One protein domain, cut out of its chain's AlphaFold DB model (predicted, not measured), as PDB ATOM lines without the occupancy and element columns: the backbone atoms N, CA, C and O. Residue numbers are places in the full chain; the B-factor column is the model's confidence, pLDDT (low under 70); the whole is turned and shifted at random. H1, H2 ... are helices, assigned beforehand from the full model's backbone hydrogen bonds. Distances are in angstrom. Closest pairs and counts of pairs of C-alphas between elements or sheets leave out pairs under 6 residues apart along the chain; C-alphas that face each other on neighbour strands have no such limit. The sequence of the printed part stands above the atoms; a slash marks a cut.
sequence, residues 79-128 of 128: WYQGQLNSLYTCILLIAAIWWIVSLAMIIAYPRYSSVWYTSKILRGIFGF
ATOM      1  N   TRP A  79     251.642 225.618 138.504       70.00
ATOM      2  CA  TRP A  79     251.255 227.000 138.240       70.00
ATOM      3  C   TRP A  79     251.850 227.909 139.308       70.00
ATOM      4  O   TRP A  79     251.293 228.064 140.392       70.00
ATOM      5  N   TYR A  80     252.988 228.524 139.002       66.50
ATOM      6  CA  TYR A  80     253.622 229.486 139.894       66.50
ATOM      7  C   TYR A  80     253.321 230.900 139.398       66.50
ATOM      8  O   TYR A  80     253.701 231.267 138.290       66.50
ATOM      9  N   GLN A  81     252.600 231.691 140.200       67.06
ATOM     10  CA  GLN A  81     252.246 233.084 139.873       67.06
ATOM     11  C   GLN A  81     251.549 233.258 138.504       67.06
ATOM     12  O   GLN A  81     251.789 234.223 137.783       67.06
ATOM     13  N   GLY A  82     250.686 232.309 138.127       70.75
ATOM     14  CA  GLY A  82     249.958 232.345 136.850       70.75
ATOM     15  C   GLY A  82     250.799 231.977 135.621       70.75
ATOM     16  O   GLY A  82     250.278 231.979 134.509       70.75
ATOM     17  N   GLN A  83     252.073 231.621 135.808       72.38
ATOM     18  CA  GLN A  83     252.944 231.102 134.761       72.38
ATOM     19  C   GLN A  83     253.215 229.612 134.974       72.38
ATOM     20  O   GLN A  83     253.330 229.127 136.104       72.38
ATOM     21  N   LEU A  84     253.307 228.877 133.865       75.69
ATOM     22  CA  LEU A  84     253.715 227.480 133.896       75.69
ATOM     23  C   LEU A  84     255.198 227.418 134.262       75.69
ATOM     24  O   LEU A  84     256.024 228.113 133.664       75.69
ATOM     25  N   ASN A  85     255.539 226.588 135.242       81.25
ATOM     26  CA  ASN A  85     256.925 226.426 135.659       81.25
ATOM     27  C   ASN A  85     257.801 225.976 134.471       81.25
ATOM     28  O   ASN A  85     257.434 225.091 133.694       81.25
ATOM     29  N   SER A  86     258.971 226.609 134.338       82.25
ATOM     30  CA  SER A  86     259.906 226.430 133.221       82.25
ATOM     31  C   SER A  86     260.253 224.960 132.948       82.25
ATOM     32  O   SER A  86     260.360 224.551 131.791       82.25
ATOM     33  N   LEU A  87     260.348 224.131 133.994       82.50
ATOM     34  CA  LEU A  87     260.625 222.699 133.848       82.50
ATOM     35  C   LEU A  87     259.482 221.954 133.149       82.50
ATOM     36  O   LEU A  87     259.738 221.168 132.237       82.50
ATOM     37  N   TYR A  88     258.227 222.235 133.515       81.75
ATOM     38  CA  TYR A  88     257.061 221.644 132.851       81.75
ATOM     39  C   TYR A  88     256.978 222.093 131.389       81.75
ATOM     40  O   TYR A  88     256.759 221.264 130.507       81.75
ATOM     41  N   THR A  89     257.232 223.376 131.112       85.44
ATOM     42  CA  THR A  89     257.295 223.905 129.740       85.44
ATOM     43  C   THR A  89     258.359 223.186 128.909       85.44
ATOM     44  O   THR A  89     258.092 222.785 127.779       85.44
ATOM     45  N   CYS A  90     259.552 222.972 129.470       87.62
ATOM     46  CA  CYS A  90     260.642 222.269 128.796       87.62
ATOM     47  C   CYS A  90     260.271 220.812 128.468       87.62
ATOM     48  O   CYS A  90     260.431 220.381 127.326       87.62
ATOM     49  N   ILE A  91     259.704 220.074 129.430       86.88
ATOM     50  CA  ILE A  91     259.264 218.683 129.227       86.88
ATOM     51  C   ILE A  91     258.192 218.605 128.131       86.88
ATOM     52  O   ILE A  91     258.282 217.756 127.244       86.88
ATOM     53  N   LEU A  92     257.208 219.510 128.149       88.19
ATOM     54  CA  LEU A  92     256.156 219.566 127.130       88.19
ATOM     55  C   LEU A  92     256.710 219.892 125.738       88.19
ATOM     56  O   LEU A  92     256.269 219.299 124.756       88.19
ATOM     57  N   LEU A  93     257.698 220.786 125.638       91.62
ATOM     58  CA  LEU A  93     258.371 221.091 124.372       91.62
ATOM     59  C   LEU A  93     259.137 219.882 123.830       91.62
ATOM     60  O   LEU A  93     259.028 219.580 122.643       91.62
ATOM     61  N   ILE A  94     259.867 219.160 124.686       91.38
ATOM     62  CA  ILE A  94     260.569 217.927 124.298       91.38
ATOM     63  C   ILE A  94     259.565 216.886 123.790       91.38
ATOM     64  O   ILE A  94     259.777 216.302 122.726       91.38
ATOM     65  N   ALA A  95     258.445 216.700 124.495       90.00
ATOM     66  CA  ALA A  95     257.382 215.790 124.078       90.00
ATOM     67  C   ALA A  95     256.761 216.198 122.729       90.00
ATOM     68  O   ALA A  95     256.562 215.353 121.857       90.00
ATOM     69  N   ALA A  96     256.511 217.493 122.515       92.62
ATOM     70  CA  ALA A  96     255.981 218.006 121.253       92.62
ATOM     71  C   ALA A  96     256.953 217.780 120.081       92.62
ATOM     72  O   ALA A  96     256.540 217.323 119.014       92.62
ATOM     73  N   ILE A  97     258.249 218.038 120.284       93.31
ATOM     74  CA  ILE A  97     259.294 217.752 119.290       93.31
ATOM     75  C   ILE A  97     259.318 216.254 118.974       93.31
ATOM     76  O   ILE A  97     259.349 215.873 117.803       93.31
ATOM     77  N   TRP A  98     259.250 215.400 119.996       90.62
ATOM     78  CA  TRP A  98     259.234 213.950 119.820       90.62
ATOM     79  C   TRP A  98     258.025 213.462 119.014       90.62
ATOM     80  O   TRP A  98     258.167 212.611 118.131       90.62
ATOM     81  N   TRP A  99     256.845 214.040 119.240       90.38
ATOM     82  CA  TRP A  99     255.650 213.755 118.444       90.38
ATOM     83  C   TRP A  99     255.809 214.162 116.977       90.38
ATOM     84  O   TRP A  99     255.423 213.400 116.091       90.38
ATOM     85  N   ILE A 100     256.418 215.319 116.703       92.19
ATOM     86  CA  ILE A 100     256.699 215.771 115.330       92.19
ATOM     87  C   ILE A 100     257.672 214.815 114.636       92.19
ATOM     88  O   ILE A 100     257.429 214.418 113.495       92.19
ATOM     89  N   VAL A 101     258.746 214.410 115.320       88.75
ATOM     90  CA  VAL A 101     259.703 213.419 114.803       88.75
ATOM     91  C   VAL A 101     258.987 212.104 114.494       88.75
ATOM     92  O   VAL A 101     259.108 211.590 113.383       88.75
ATOM     93  N   SER A 102     258.181 211.599 115.429       86.44
ATOM     94  CA  SER A 102     257.405 210.366 115.253       86.44
ATOM     95  C   SER A 102     256.438 210.450 114.064       86.44
ATOM     96  O   SER A 102     256.341 209.516 113.268       86.44
ATOM     97  N   LEU A 103     255.766 211.588 113.876       88.38
ATOM     98  CA  LEU A 103     254.881 211.825 112.734       88.38
ATOM     99  C   LEU A 103     255.660 211.858 111.414       88.38
ATOM    100  O   LEU A 103     255.261 211.204 110.447       88.38
ATOM    101  N   ALA A 104     256.791 212.564 111.369       87.31
ATOM    102  CA  ALA A 104     257.647 212.622 110.188       87.31
ATOM    103  C   ALA A 104     258.123 211.223 109.770       87.31
ATOM    104  O   ALA A 104     258.142 210.900 108.582       87.31
ATOM    105  N   MET A 105     258.439 210.362 110.738       80.62
ATOM    106  CA  MET A 105     258.803 208.972 110.478       80.62
ATOM    107  C   MET A 105     257.668 208.143 109.876       80.62
ATOM    108  O   MET A 105     257.922 207.345 108.973       80.62
ATOM    109  N   ILE A 106     256.433 208.319 110.359       85.19
ATOM    110  CA  ILE A 106     255.252 207.632 109.816       85.19
ATOM    111  C   ILE A 106     255.042 208.037 108.353       85.19
ATOM    112  O   ILE A 106     254.804 207.175 107.512       85.19
ATOM    113  N   ILE A 107     255.195 209.325 108.026       86.00
ATOM    114  CA  ILE A 107     255.087 209.826 106.644       86.00
ATOM    115  C   ILE A 107     256.242 209.321 105.766       86.00
ATOM    116  O   ILE A 107     256.049 209.018 104.592       86.00
ATOM    117  N   ALA A 108     257.450 209.210 106.323       83.25
ATOM    118  CA  ALA A 108     258.640 208.742 105.616       83.25
ATOM    119  C   ALA A 108     258.651 207.219 105.354       83.25
ATOM    120  O   ALA A 108     259.532 206.707 104.645       83.25
ATOM    121  N   TYR A 109     257.693 206.475 105.912       75.06
ATOM    122  CA  TYR A 109     257.506 205.055 105.640       75.06
ATOM    123  C   TYR A 109     257.024 204.838 104.189       75.06
ATOM    124  O   TYR A 109     256.123 205.544 103.744       75.06
ATOM    125  N   PRO A 110     257.576 203.876 103.415       72.44
ATOM    126  CA  PRO A 110     258.532 202.825 103.794       72.44
ATOM    127  C   PRO A 110     260.012 203.129 103.477       72.44
ATOM    128  O   PRO A 110     260.879 202.318 103.816       72.44
ATOM    129  N   ARG A 111     260.323 204.271 102.840       67.25
ATOM    130  CA  ARG A 111     261.639 204.576 102.228       67.25
ATOM    131  C   ARG A 111     262.832 204.506 103.187       67.25
ATOM    132  O   ARG A 111     263.907 204.098 102.763       67.25
ATOM    133  N   TYR A 112     262.650 204.861 104.460       66.00
ATOM    134  CA  TYR A 112     263.731 204.897 105.457       66.00
ATOM    135  C   TYR A 112     263.636 203.797 106.523       66.00
ATOM    136  O   TYR A 112     264.354 203.840 107.518       66.00
ATOM    137  N   SER A 113     262.765 202.797 106.340       63.03
ATOM    138  CA  SER A 113     262.442 201.809 107.381       63.03
ATOM    139  C   SER A 113     263.618 200.921 107.823       63.03
ATOM    140  O   SER A 113     263.614 200.454 108.962       63.03
ATOM    141  N   SER A 114     264.653 200.726 106.994       62.12
ATOM    142  CA  SER A 114     265.786 199.836 107.313       62.12
ATOM    143  C   SER A 114     266.611 200.299 108.521       62.12
ATOM    144  O   SER A 114     267.081 199.464 109.303       62.12
ATOM    145  N   VAL A 115     266.734 201.616 108.721       64.62
ATOM    146  CA  VAL A 115     267.511 202.231 109.810       64.62
ATOM    147  C   VAL A 115     266.856 201.958 111.169       64.62
ATOM    148  O   VAL A 115     267.518 201.557 112.126       64.62
ATOM    149  N   TRP A 116     265.533 202.094 111.240       63.50
ATOM    150  CA  TRP A 116     264.744 201.921 112.464       63.50
ATOM    151  C   TRP A 116     264.407 200.450 112.740       63.50
ATOM    152  O   TRP A 116     264.257 200.039 113.889       63.50
ATOM    153  N   TYR A 117     264.309 199.628 111.689       63.09
ATOM    154  CA  TYR A 117     264.025 198.199 111.807       63.09
ATOM    155  C   TYR A 117     265.222 197.409 112.361       63.09
ATOM    156  O   TYR A 117     265.030 196.458 113.116       63.09
ATOM    157  N   THR A 118     266.448 197.809 112.018       63.97
ATOM    158  CA  THR A 118     267.673 197.079 112.392       63.97
ATOM    159  C   THR A 118     268.093 197.324 113.845       63.97
ATOM    160  O   THR A 118     268.634 196.431 114.498       63.97
ATOM    161  N   SER A 119     267.824 198.513 114.394       69.19
ATOM    162  CA  SER A 119     268.270 198.869 115.743       69.19
ATOM    163  C   SER A 119     267.233 198.531 116.818       69.19
ATOM    164  O   SER A 119     266.187 199.169 116.937       69.19
ATOM    165  N   LYS A 120     267.568 197.561 117.680       66.56
ATOM    166  CA  LYS A 120     266.775 197.215 118.877       66.56
ATOM    167  C   LYS A 120     266.668 198.378 119.871       66.56
ATOM    168  O   LYS A 120     265.680 198.468 120.590       66.56
ATOM    169  N   ILE A 121     267.667 199.265 119.895       68.12
ATOM    170  CA  ILE A 121     267.702 200.435 120.782       68.12
ATOM    171  C   ILE A 121     266.699 201.482 120.303       68.12
ATOM    172  O   ILE A 121     265.873 201.919 121.097       68.12
ATOM    173  N   LEU A 122     266.689 201.815 119.004       67.94
ATOM    174  CA  LEU A 122     265.689 202.747 118.469       67.94
ATOM    175  C   LEU A 122     264.264 202.216 118.666       67.94
ATOM    176  O   LEU A 122     263.383 202.972 119.055       67.94
ATOM    177  N   ARG A 123     264.048 200.903 118.511       71.25
ATOM    178  CA  ARG A 123     262.754 200.273 118.818       71.25
ATOM    179  C   ARG A 123     262.331 200.394 120.279       71.25
ATOM    180  O   ARG A 123     261.141 200.497 120.544       71.25
ATOM    181  N   GLY A 124     263.276 200.374 121.216       68.81
ATOM    182  CA  GLY A 124     262.997 200.619 122.633       68.81
ATOM    183  C   GLY A 124     262.703 202.091 122.935       68.81
ATOM    184  O   GLY A 124     261.840 202.377 123.759       68.81
ATOM    185  N   ILE A 125     263.373 203.016 122.244       73.31
ATOM    186  CA  ILE A 125     263.158 204.461 122.406       73.31
ATOM    187  C   ILE A 125     261.775 204.877 121.884       73.31
ATOM    188  O   ILE A 125     261.160 205.741 122.487       73.31
ATOM    189  N   PHE A 126     261.223 204.217 120.858       71.88
ATOM    190  CA  PHE A 126     259.844 204.484 120.405       71.88
ATOM    191  C   PHE A 126     258.748 204.251 121.441       71.88
ATOM    192  O   PHE A 126     257.624 204.686 121.221       71.88
ATOM    193  N   GLY A 127     259.048 203.535 122.525       64.69
ATOM    194  CA  GLY A 127     258.084 203.298 123.598       64.69
ATOM    195  C   GLY A 127     258.004 204.422 124.630       64.69
ATOM    196  O   GLY A 127     257.153 204.337 125.512       64.69
ATOM    197  N   PHE A 128     258.895 205.418 124.548       60.16
ATOM    198  CA  PHE A 128     258.881 206.640 125.358       60.16
ATOM    199  C   PHE A 128     258.165 207.768 124.613       60.16
ATOM    200  O   PHE A 128     257.463 208.545 125.295       60.16
TER     201      PHE A 128
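What this domain is: This is residues 79 to 128 of the 128 residues of the protein "Phosphatidate cytidylyltransferase" of Paraglaciecola psychrophila 170 (UniProt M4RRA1). One long helix, H1, makes most of the length of a hook: beyond its far end the printed part turns and folds back as an arm with two short helices, H2 and H3, leaving a gap between H1 and those two helices. At the other end, a small turn of residues 79 to 84 lies before H1. The printed part has 50 residues, with three named helices in the order H1, H2, H3, no named strand, and the class all helix. It is extended, with a radius of gyration of the C-alphas of 15.4 A, and spans 48 by 21 by 10 A.

Where its parts are: Begin at C-alpha 79, at (251.255, 227.000, 138.240); here residues 79 to 80 pair with residues 83 to 84, antiparallel, in stretches too short to be named strands. Next find C-alpha 86 at (259.906, 226.430, 133.221), where H1, residues 86 to 107, begins; it runs 31.7 A from first to last C-alpha and ends at C-alpha 107, at (255.087, 209.826, 106.644). A tight link of 5 residues leads to H2, residues 113 to 118, which is 8.7 A long. After Ser 119 comes H3, residues 120 to 125, 8.8 A long, which ends at C-alpha 125, at (263.158, 204.461, 122.406).

How they stand to each other: Start with H1, which touches no helix: H1 and H2 are apart, and so are H1 and H3. Look next at H2 and H3, which only just touch, with 3 pairs of C-alphas within 8 A, and only at the corner by their link. Their closest C-alphas are those of Trp 116 and Leu 122, 6.1 A apart. Their lines stand at 70.3 degrees, only just about perpendicular, and their centres are 10.2 A apart. In the backbones of H1, H2 and H3, every O i to N i+4 pair is within hydrogen-bond range.

The domain as a whole: Look for the two C-alphas farthest apart at Gln 81 and Ser 114, 48.5 A from each other; the outline is a rod. From C-alpha 79 to C-alpha 128, the chain's last residue, is 25.3 A. The printed part has no cut, and the links H1 to H2 and H2 to H3 are both tight. Residues 80 to 87, 89 to 94, 106 to 112 and 117 to 125 stand free; of these, 89 to 94 belong to H1 and 120 to 125 belong to H3. The mean pLDDT of the printed part is 77.2, and in the B-factor column you will find 17 residues under 70: 80 to 81, 111 to 122, 124, and 127 to 128.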